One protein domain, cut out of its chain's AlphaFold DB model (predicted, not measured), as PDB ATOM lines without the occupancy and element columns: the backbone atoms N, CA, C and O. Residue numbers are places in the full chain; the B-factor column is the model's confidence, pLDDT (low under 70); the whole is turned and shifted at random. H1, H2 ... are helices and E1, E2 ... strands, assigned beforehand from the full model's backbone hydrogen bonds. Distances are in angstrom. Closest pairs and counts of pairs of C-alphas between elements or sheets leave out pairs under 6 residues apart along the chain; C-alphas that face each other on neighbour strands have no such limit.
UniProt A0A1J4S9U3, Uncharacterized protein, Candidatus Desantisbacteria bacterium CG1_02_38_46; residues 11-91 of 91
ATOM      1  N   VAL A  11     135.793 216.792 244.106       94.25
ATOM      2  CA  VAL A  11     136.752 215.695 244.236       94.25
ATOM      3  C   VAL A  11     136.343 214.824 245.419       94.25
ATOM      4  O   VAL A  11     136.345 215.281 246.561       94.25
ATOM      5  N   LEU A  12     135.991 213.569 245.151       94.06
ATOM      6  CA  LEU A  12     135.632 212.595 246.179       94.06
ATOM      7  C   LEU A  12     136.847 211.732 246.528       94.06
ATOM      8  O   LEU A  12     137.451 211.109 245.655       94.06
ATOM      9  N   PHE A  13     137.177 211.680 247.818       92.38
ATOM     10  CA  PHE A  13     138.245 210.841 248.352       92.38
ATOM     11  C   PHE A  13     137.656 209.598 249.010       92.38
ATOM     12  O   PHE A  13     136.821 209.718 249.906       92.38
ATOM     13  N   LEU A  14     138.112 208.413 248.596       90.56
ATOM     14  CA  LEU A  14     137.716 207.142 249.209       90.56
ATOM     15  C   LEU A  14     138.943 206.349 249.645       90.56
ATOM     16  O   LEU A  14     139.973 206.352 248.970       90.56
ATOM     17  N   GLU A  15     138.802 205.621 250.746       89.56
ATOM     18  CA  GLU A  15     139.791 204.665 251.234       89.56
ATOM     19  C   GLU A  15     139.171 203.266 251.253       89.56
ATOM     20  O   GLU A  15     138.144 203.040 251.895       89.56
ATOM     21  N   LYS A  16     139.815 202.312 250.577       85.88
ATOM     22  CA  LYS A  16     139.487 200.885 250.649       85.88
ATOM     23  C   LYS A  16     140.666 200.156 251.280       85.88
ATOM     24  O   LYS A  16     141.779 200.174 250.752       85.88
ATOM     25  N   LYS A  17     140.421 199.520 252.424       84.31
ATOM     26  CA  LYS A  17     141.401 198.657 253.088       84.31
ATOM     27  C   LYS A  17     141.240 197.239 252.558       84.31
ATOM     28  O   LYS A  17     140.194 196.631 252.757       84.31
ATOM     29  N   ASP A  18     142.272 196.737 251.899       75.88
ATOM     30  CA  ASP A  18     142.456 195.320 251.606       75.88
ATOM     31  C   ASP A  18     143.603 194.811 252.494       75.88
ATOM     32  O   ASP A  18     144.504 195.577 252.829       75.88
ATOM     33  N   ASN A  19     143.568 193.556 252.935       78.62
ATOM     34  CA  ASN A  19     144.320 193.043 254.094       78.62
ATOM     35  C   ASN A  19     145.781 193.530 254.207       78.62
ATOM     36  O   ASN A  19     146.247 193.834 255.303       78.62
ATOM     37  N   TRP A  20     146.491 193.629 253.079       78.25
ATOM     38  CA  TRP A  20     147.904 194.018 253.012       78.25
ATOM     39  C   TRP A  20     148.158 195.325 252.239       78.25
ATOM     40  O   TRP A  20     149.310 195.743 252.111       78.25
ATOM     41  N   GLN A  21     147.115 195.955 251.686       80.44
ATOM     42  CA  GLN A  21     147.214 197.146 250.835       80.44
ATOM     43  C   GLN A  21     146.050 198.114 251.069       80.44
ATOM     44  O   GLN A  21     144.884 197.736 251.088       80.44
ATOM     45  N   THR A  22     146.351 199.404 251.170       86.31
ATOM     46  CA  THR A  22     145.344 200.466 251.184       86.31
ATOM     47  C   THR A  22     145.236 201.086 249.796       86.31
ATOM     48  O   THR A  22     146.235 201.538 249.228       86.31
ATOM     49  N   LEU A  23     144.024 201.110 249.249       87.06
ATOM     50  CA  LEU A  23     143.702 201.806 248.009       87.06
ATOM     51  C   LEU A  23     143.064 203.154 248.347       87.06
ATOM     52  O   LEU A  23     142.079 203.209 249.084       87.06
ATOM     53  N   TYR A  24     143.608 204.223 247.781       88.12
ATOM     54  CA  TYR A  24     143.057 205.568 247.864       88.12
ATOM     55  C   TYR A  24     142.525 205.976 246.496       88.12
ATOM     56  O   TYR A  24     143.275 205.989 245.521       88.12
ATOM     57  N   TYR A  25     141.248 206.329 246.422       89.06
ATOM     58  CA  TYR A  25     140.635 206.851 245.206       89.06
ATOM     59  C   TYR A  25     140.507 208.363 245.310       89.06
ATOM     60  O   TYR A  25     140.072 208.882 246.338       89.06
ATOM     61  N   GLN A  26     140.848 209.049 244.225       91.38
ATOM     62  CA  GLN A  26     140.553 210.457 244.011       91.38
ATOM     63  C   GLN A  26     139.682 210.572 242.761       91.38
ATOM     64  O   GLN A  26     140.160 210.405 241.637       91.38
ATOM     65  N   ILE A  27     138.390 210.808 242.969       92.69
ATOM     66  CA  ILE A  27     137.383 210.779 241.910       92.69
ATOM     67  C   ILE A  27     137.009 212.212 241.553       92.69
ATOM     68  O   ILE A  27     136.506 212.949 242.399       92.69
ATOM     69  N   PHE A  28     137.247 212.599 240.305       94.19
ATOM     70  CA  PHE A  28     136.992 213.937 239.781       94.19
ATOM     71  C   PHE A  28     135.608 213.974 239.128       94.19
ATOM     72  O   PHE A  28     135.329 213.182 238.223       94.19
ATOM     73  N   ILE A  29     134.748 214.887 239.583       95.69
ATOM     74  CA  ILE A  29     133.356 215.018 239.134       95.69
ATOM     75  C   ILE A  29     133.092 216.468 238.717       95.69
ATOM     76  O   ILE A  29     133.365 217.404 239.465       95.69
ATOM     77  N   GLU A  30     132.499 216.632 237.536       95.94
ATOM     78  CA  GLU A  30     132.058 217.920 236.996       95.94
ATOM     79  C   GLU A  30     130.567 217.819 236.603       95.94
ATOM     80  O   GLU A  30     130.233 217.161 235.606       95.94
ATOM     81  N   PRO A  31     129.638 218.429 237.362       96.44
ATOM     82  CA  PRO A  31     128.277 218.661 236.907       96.44
ATOM     83  C   PRO A  31     128.249 219.656 235.743       96.44
ATOM     84  O   PRO A  31     129.000 220.626 235.691       96.44
ATOM     85  N   LYS A  32     127.329 219.456 234.799       95.94
ATOM     86  CA  LYS A  32     127.215 220.335 233.636       95.94
ATOM     87  C   LYS A  32     125.787 220.636 233.233       95.94
ATOM     88  O   LYS A  32     124.949 219.744 233.130       95.94
ATOM     89  N   GLY A  33     125.519 221.906 232.921       96.69
ATOM     90  CA  GLY A  33     124.294 222.308 232.234       96.69
ATOM     91  C   GLY A  33     124.239 221.705 230.828       96.69
ATOM     92  O   GLY A  33     125.250 221.667 230.129       96.69
ATOM     93  N   GLY A  34     123.058 221.256 230.392       95.19
ATOM     94  CA  GLY A  34     122.907 220.517 229.128       95.19
ATOM     95  C   GLY A  34     123.444 221.261 227.897       95.19
ATOM     96  O   GLY A  34     124.089 220.661 227.043       95.19
ATOM     97  N   HIS A  35     123.262 222.584 227.846       95.50
ATOM     98  CA  HIS A  35     123.756 223.436 226.758       95.50
ATOM     99  C   HIS A  35     125.293 223.532 226.685       95.50
ATOM    100  O   HIS A  35     125.828 223.841 225.624       95.50
ATOM    101  N   LEU A  36     126.005 223.236 227.779       95.56
ATOM    102  CA  LEU A  36     127.470 223.295 227.854       95.56
ATOM    103  C   LEU A  36     128.143 221.953 227.554       95.56
ATOM    104  O   LEU A  36     129.352 221.936 227.350       95.56
ATOM    105  N   LEU A  37     127.399 220.840 227.491       94.25
ATOM    106  CA  LEU A  37     127.981 219.504 227.287       94.25
ATOM    107  C   LEU A  37     128.865 219.440 226.034       94.25
ATOM    108  O   LEU A  37     129.974 218.921 226.085       94.25
ATOM    109  N   LYS A  38     128.395 220.011 224.917       94.56
ATOM    110  CA  LYS A  38     129.147 220.036 223.654       94.56
ATOM    111  C   LYS A  38     130.289 221.051 223.670       94.56
ATOM    112  O   LYS A  38     131.348 220.785 223.116       94.56
ATOM    113  N   GLN A  39     130.066 222.219 224.272       94.38
ATOM    114  CA  GLN A  39     131.068 223.283 224.335       94.38
ATOM    115  C   GLN A  39     132.284 222.861 225.173       94.38
ATOM    116  O   GLN A  39     133.423 223.108 224.780       94.38
ATOM    117  N   ASP A  40     132.036 222.170 226.285       94.12
ATOM    118  CA  ASP A  40     133.055 221.762 227.249       94.12
ATOM    119  C   ASP A  40     133.472 220.288 227.088       94.12
ATOM    120  O   ASP A  40     134.155 219.746 227.952       94.12
ATOM    121  N   GLU A  41     133.126 219.638 225.971       94.12
ATOM    122  CA  GLU A  41     133.429 218.219 225.696       94.12
ATOM    123  C   GLU A  41     134.924 217.885 225.880       94.12
ATOM    124  O   GLU A  41     135.287 216.789 226.305       94.12
ATOM    125  N   TRP A  42     135.814 218.842 225.601       93.88
ATOM    126  CA  TRP A  42     137.253 218.676 225.806       93.88
ATOM    127  C   TRP A  42     137.620 218.393 227.274       93.88
ATOM    128  O   TRP A  42     138.550 217.625 227.521       93.88
ATOM    129  N   LYS A  43     136.887 218.961 228.245       92.94
ATOM    130  CA  LYS A  43     137.110 218.706 229.676       92.94
ATOM    131  C   LYS A  43     136.693 217.291 230.040       92.94
ATOM    132  O   LYS A  43     137.415 216.617 230.760       92.94
ATOM    133  N   GLU A  44     135.565 216.818 229.510       94.00
ATOM    134  CA  GLU A  44     135.124 215.440 229.740       94.00
ATOM    135  C   GLU A  44     136.113 214.436 229.135       94.00
ATOM    136  O   GLU A  44     136.453 213.443 229.775       94.00
ATOM    137  N   LYS A  45     136.631 214.716 227.932       93.44
ATOM    138  CA  LYS A  45     137.693 213.907 227.310       93.44
ATOM    139  C   LYS A  45     138.941 213.848 228.188       93.44
ATOM    140  O   LYS A  45     139.495 212.769 228.365       93.44
ATOM    141  N   PHE A  46     139.344 214.978 228.768       91.31
ATOM    142  CA  PHE A  46     140.458 215.023 229.714       91.31
ATOM    143  C   PHE A  46     140.168 214.241 231.003       91.31
ATOM    144  O   PHE A  46     141.003 213.458 231.437       91.31
ATOM    145  N   LEU A  47     138.987 214.400 231.612       92.06
ATOM    146  CA  LEU A  47     138.619 213.629 232.806       92.06
ATOM    147  C   LEU A  47     138.698 212.123 232.522       92.06
ATOM    148  O   LEU A  47     139.314 211.381 233.281       92.06
ATOM    149  N   ARG A  48     138.154 211.671 231.392       90.94
ATOM    150  CA  ARG A  48     138.207 210.254 231.012       90.94
ATOM    151  C   ARG A  48     139.624 209.754 230.763       90.94
ATOM    152  O   ARG A  48     139.927 208.640 231.175       90.94
ATOM    153  N   SER A  49     140.502 210.567 230.170       89.12
ATOM    154  CA  SER A  49     141.892 210.151 229.952       89.12
ATOM    155  C   SER A  49     142.639 209.908 231.265       89.12
ATOM    156  O   SER A  49     143.498 209.037 231.306       89.12
ATOM    157  N   LEU A  50     142.269 210.586 232.365       86.00
ATOM    158  CA  LEU A  50     142.853 210.311 233.687       86.00
ATOM    159  C   LEU A  50     142.655 208.856 234.122       86.00
ATOM    160  O   LEU A  50     143.503 208.323 234.828       86.00
ATOM    161  N   LYS A  51     141.543 208.228 233.720       75.81
ATOM    162  CA  LYS A  51     141.258 206.824 234.022       75.81
ATOM    163  C   LYS A  51     142.081 205.882 233.144       75.81
ATOM    164  O   LYS A  51     142.613 204.901 233.652       75.81
ATOM    165  N   ASP A  52     142.174 206.167 231.849       71.12
ATOM    166  CA  ASP A  52     142.927 205.326 230.909       71.12
ATOM    167  C   ASP A  52     144.432 205.337 231.236       71.12
ATOM    168  O   ASP A  52     145.106 204.313 231.115       71.12
ATOM    169  N   ASP A  53     144.925 206.464 231.757       62.28
ATOM    170  CA  ASP A  53     146.298 206.635 232.241       62.28
ATOM    171  C   ASP A  53     146.502 206.158 233.692       62.28
ATOM    172  O   ASP A  53     147.646 206.072 234.159       62.28
ATOM    173  N   ALA A  54     145.427 205.808 234.417       58.25
ATOM    174  CA  ALA A  54     145.467 205.317 235.797       58.25
ATOM    175  C   ALA A  54     145.984 203.871 235.880       58.25
ATOM    176  O   ALA A  54     145.366 202.970 236.449       58.25
ATOM    177  N   SER A  55     147.197 203.653 235.385       55.62
ATOM    178  CA  SER A  55     148.111 202.717 236.022       55.62
ATOM    179  C   SER A  55     148.254 203.157 237.485       55.62
ATOM    180  O   SER A  55     148.709 204.262 237.765       55.62
ATOM    181  N   ALA A  56     147.745 202.352 238.423       60.59
ATOM    182  CA  ALA A  56     147.723 202.694 239.845       60.59
ATOM    183  C   ALA A  56     149.094 203.226 240.284       60.59
ATOM    184  O   ALA A  56     150.093 202.505 240.227       60.59
ATOM    185  N   ILE A  57     149.145 204.489 240.710       67.00
ATOM    186  CA  ILE A  57     150.401 205.109 241.121       67.00
ATOM    187  C   ILE A  57     150.765 204.478 242.465       67.00
ATOM    188  O   ILE A  57     150.123 204.726 243.492       67.00
ATOM    189  N   ILE A  58     151.770 203.602 242.454       63.47
ATOM    190  CA  ILE A  58     152.315 202.993 243.667       63.47
ATOM    191  C   ILE A  58     153.237 204.031 244.305       63.47
ATOM    192  O   ILE A  58     154.397 204.159 243.923       63.47
ATOM    193  N   LEU A  59     152.711 204.797 245.261       63.81
ATOM    194  CA  LEU A  59     153.511 205.773 246.007       63.81
ATOM    195  C   LEU A  59     154.287 205.114 247.155       63.81
ATOM    196  O   LEU A  59     155.384 205.555 247.485       63.81
ATOM    197  N   TRP A  60     153.743 204.045 247.749       64.62
ATOM    198  CA  TRP A  60     154.371 203.278 248.832       64.62
ATOM    199  C   TRP A  60     154.007 201.800 248.677       64.62
ATOM    200  O   TRP A  60     152.923 201.496 248.194       64.62
ATOM    201  N   GLN A  61     154.869 200.868 249.096       70.00
ATOM    202  CA  GLN A  61     154.710 199.426 248.806       70.00
ATOM    203  C   GLN A  61     153.329 198.844 249.182       70.00
ATOM    204  O   GLN A  61     152.863 197.905 248.542       70.00
ATOM    205  N   THR A  62     152.654 199.429 250.174       77.94
ATOM    206  CA  THR A  62     151.316 199.032 250.635       77.94
ATOM    207  C   THR A  62     150.218 200.058 250.333       77.94
ATOM    208  O   THR A  62     149.079 199.845 250.732       77.94
ATOM    209  N   ARG A  63     150.513 201.174 249.650       82.81
ATOM    210  CA  ARG A  63     149.534 202.225 249.319       82.81
ATOM    211  C   ARG A  63     149.484 202.479 247.822       82.81
ATOM    212  O   ARG A  63     150.478 202.888 247.220       82.81
ATOM    213  N   LYS A  64     148.302 202.311 247.243       83.44
ATOM    214  CA  LYS A  64     148.040 202.611 245.834       83.44
ATOM    215  C   LYS A  64     147.066 203.767 245.727       83.44
ATOM    216  O   LYS A  64     146.102 203.830 246.486       83.44
ATOM    217  N   TYR A  65     147.318 204.644 244.767       84.88
ATOM    218  CA  TYR A  65     146.436 205.757 244.447       84.88
ATOM    219  C   TYR A  65     145.824 205.538 243.071       84.88
ATOM    220  O   TYR A  65     146.528 205.213 242.111       84.88
ATOM    221  N   ILE A  66     144.510 205.708 242.995       86.19
ATOM    222  CA  ILE A  66     143.727 205.606 241.771       86.19
ATOM    223  C   ILE A  66     143.095 206.970 241.532       86.19
ATOM    224  O   ILE A  66     142.311 207.459 242.345       86.19
ATOM    225  N   ILE A  67     143.454 207.581 240.409       89.12
ATOM    226  CA  ILE A  67     142.818 208.799 239.921       89.12
ATOM    227  C   ILE A  67     141.720 208.368 238.958       89.12
ATOM    228  O   ILE A  67     141.959 207.550 238.072       89.12
ATOM    229  N   TRP A  68     140.514 208.891 239.143       90.69
ATOM    230  CA  TRP A  68     139.366 208.492 238.340       90.69
ATOM    231  C   TRP A  68     138.579 209.717 237.901       90.69
ATOM    232  O   TRP A  68     137.912 210.357 238.711       90.69
ATOM    233  N   GLY A  69     138.646 210.067 236.619       92.88
ATOM    234  CA  GLY A  69     137.788 211.114 236.076       92.88
ATOM    235  C   GLY A  69     136.476 210.541 235.562       92.88
ATOM    236  O   GLY A  69     136.448 209.567 234.807       92.88
ATOM    237  N   MET A  70     135.379 211.143 236.005       94.81
ATOM    238  CA  MET A  70     134.033 210.706 235.658       94.81
ATOM    239  C   MET A  70     133.558 211.317 234.329       94.81
ATOM    240  O   MET A  70     134.041 212.381 233.928       94.81
ATOM    241  N   PRO A  71     132.570 210.696 233.651       95.88
ATOM    242  CA  PRO A  71     131.702 211.419 232.725       95.88
ATOM    243  C   PRO A  71     131.145 212.688 233.379       95.88
ATOM    244  O   PRO A  71     130.991 212.758 234.602       95.88
ATOM    245  N   PHE A  72     130.752 213.664 232.563       96.88
ATOM    246  CA  PHE A  72     129.986 214.791 233.078       96.88
ATOM    247  C   PHE A  72     128.700 214.310 233.738       96.88
ATOM    248  O   PHE A  72     127.958 213.497 233.178       96.88
ATOM    249  N   TYR A  73     128.395 214.878 234.900       97.38
ATOM    250  CA  TYR A  73     127.102 214.666 235.518       97.38
ATOM    251  C   TYR A  73     126.081 215.650 234.943       97.38
ATOM    252  O   TYR A  73     126.254 216.866 234.970       97.38
ATOM    253  N   ASN A  74     124.976 215.120 234.434       97.56
ATOM    254  CA  ASN A  74     123.786 215.892 234.117       97.56
ATOM    255  C   ASN A  74     122.570 215.004 234.372       97.56
ATOM    256  O   ASN A  74     122.423 213.966 233.726       97.56
ATOM    257  N   GLU A  75     121.696 215.432 235.281       96.31
ATOM    258  CA  GLU A  75     120.554 214.635 235.744       96.31
ATOM    259  C   GLU A  75     119.620 214.190 234.605       96.31
ATOM    260  O   GLU A  75     119.084 213.088 234.638       96.31
ATOM    261  N   GLN A  76     119.446 215.016 233.570       97.12
ATOM    262  CA  GLN A  76     118.492 214.751 232.489       97.12
ATOM    263  C   GLN A  76     119.109 213.974 231.319       97.12
ATOM    264  O   GLN A  76     118.449 213.129 230.723       97.12
ATOM    265  N   LEU A  77     120.360 214.274 230.964       97.25
ATOM    266  CA  LEU A  77     120.985 213.820 229.715       97.25
ATOM    267  C   LEU A  77     122.081 212.768 229.920       97.25
ATOM    268  O   LEU A  77     122.428 212.068 228.972       97.25
ATOM    269  N   ARG A  78     122.679 212.692 231.117       96.62
ATOM    270  CA  ARG A  78     123.904 211.905 231.365       96.62
ATOM    271  C   ARG A  78     123.845 211.022 232.606       96.62
ATOM    272  O   ARG A  78     124.766 210.241 232.818       96.62
ATOM    273  N   LYS A  79     122.766 211.080 233.393       96.19
ATOM    274  CA  LYS A  79     122.612 210.318 234.641       96.19
ATOM    275  C   LYS A  79     122.921 208.830 234.481       96.19
ATOM    276  O   LYS A  79     123.779 208.319 235.183       96.19
ATOM    277  N   THR A  80     122.308 208.161 233.505       97.56
ATOM    278  CA  THR A  80     122.526 206.722 233.285       97.56
ATOM    279  C   THR A  80     123.977 206.379 232.943       97.56
ATOM    280  O   THR A  80     124.470 205.328 233.335       97.56
ATOM    281  N   GLU A  81     124.671 207.232 232.188       96.00
ATOM    282  CA  GLU A  81     126.090 207.025 231.886       96.00
ATOM    283  C   GLU A  81     126.955 207.237 233.132       96.00
ATOM    284  O   GLU A  81     127.863 206.449 233.392       96.00
ATOM    285  N   PHE A  82     126.639 208.269 233.914       95.81
ATOM    286  CA  PHE A  82     127.323 208.576 235.161       95.81
ATOM    287  C   PHE A  82     127.173 207.453 236.193       95.81
ATOM    288  O   PHE A  82     128.172 206.982 236.728       95.81
ATOM    289  N   GLU A  83     125.949 206.971 236.421       95.62
ATOM    290  CA  GLU A  83     125.651 205.865 237.341       95.62
ATOM    291  C   GLU A  83     126.368 204.577 236.928       95.62
ATOM    292  O   GLU A  83     127.037 203.957 237.751       95.62
ATOM    293  N   LYS A  84     126.350 204.229 235.634       95.69
ATOM    294  CA  LYS A  84     127.101 203.072 235.119       95.69
ATOM    295  C   LYS A  84     128.603 203.174 235.367       95.69
ATOM    296  O   LYS A  84     129.269 202.147 235.460       95.69
ATOM    297  N   GLU A  85     129.157 204.382 235.393       93.56
ATOM    298  CA  GLU A  85     130.576 204.574 235.687       93.56
ATOM    299  C   GLU A  85     130.865 204.493 237.192       93.56
ATOM    300  O   GLU A  85     131.889 203.927 237.568       93.56
ATOM    301  N   ILE A  86     129.944 204.959 238.046       91.50
ATOM    302  CA  ILE A  86     130.005 204.740 239.500       91.50
ATOM    303  C   ILE A  86     129.969 203.242 239.819       91.50
ATOM    304  O   ILE A  86     130.783 202.775 240.610       91.50
ATOM    305  N   ASP A  87     129.095 202.468 239.174       92.06
ATOM    306  CA  ASP A  87     128.980 201.027 239.428       92.06
ATOM    307  C   ASP A  87     130.300 200.281 239.177       92.06
ATOM    308  O   ASP A  87     130.639 199.354 239.911       92.06
ATOM    309  N   LYS A  88     131.090 200.714 238.186       88.19
ATOM    310  CA  LYS A  88     132.422 200.144 237.909       88.19
ATOM    311  C   LYS A  88     133.450 200.458 238.994       88.19
ATOM    312  O   LYS A  88     134.459 199.767 239.069       88.19
ATOM    313  N   LEU A  89     133.237 201.513 239.777       81.00
ATOM    314  CA  LEU A  89     134.140 201.929 240.846       81.00
ATOM    315  C   LEU A  89     133.901 201.151 242.148       81.00
ATOM    316  O   LEU A  89     134.827 200.977 242.939       81.00
ATOM    317  N   VAL A  90     132.662 200.708 242.380       70.69
ATOM    318  CA  VAL A  90     132.238 200.051 243.631       70.69
ATOM    319  C   VAL A  90     132.435 198.524 243.593       70.69
ATOM    320  O   VAL A  90     132.370 197.875 244.637       70.69
ATOM    321  N   GLN A  91     132.719 197.953 242.418       62.31
ATOM    322  CA  GLN A  91     133.075 196.537 242.232       62.31
ATOM    323  C   GLN A  91     134.546 196.279 242.597       62.31
ATOM    324  O   GLN A  91     134.809 195.323 243.363       62.31
TER     325      GLN A  91
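Overview. This is residues 11 to 91 of the 91 residues of an uncharacterized protein of Candidatus Desantisbacteria bacterium CG1_02_38_46 (UniProt A0A1J4S9U3). A narrow, twisted ribbon of two strand hairpins, E1 with E2 and E3 with E4, joined side by side, makes one half of a rod. H1 stands beside the sheet near the end of E4, in line beyond the short edge strand E3, and H2 only grazes the sheet on the other side, apart from H1. The printed part has 81 residues, with four named strands and two named helices in the chain order E1 E2 H1 E3 E4 H2, class mixed; the sheet order E1 E2 E4 E3 is mixed. It is only just loose, close to compact, with a radius of gyration of the C-alphas of 14.2 A and spans of 46 by 20 by 17 A.

Along the chain. E2, residues 21 to 29, is 25.5 A long. E1, residues 11 to 18, begins at C-alpha (136.752, 215.695, 244.236) and is 22.4 A long. E4 is residues 63 to 69, 19.8 A, and E3 residues 57 to 60. H1, residues 41 to 52, is 16.8 A long; H2, residues 79 to 90, is 16.7 A long and ends at C-alpha (132.238, 200.051, 243.631).

Arrangement. E2 and E4 are parallel at 18 degrees, with N 26 and O 66 2.9 A apart. The hairpin E1 and E2 is antiparallel at 161 degrees, N 14 to O 25 3.0 A; the hairpin E3 and E4 at 155 degrees, N 63 to O 60 2.8 A. H1 is at the sheet's level, height 2.3 A; its closest C-alphas with E4 are Leu 47 and Gly 69, 4.2 A. O i to N i+4 pairs are within hydrogen-bond range in 7 of 8 for H1 and 6 of 8 for H2.

Size, cuts and confidence. C-alphas 20 and 35 are farthest apart, 46.2 A. The printed part has no cut. The link from E2 to H1, 11 residues, is long. Residues 53 to 60 and 91 have pLDDT under 70.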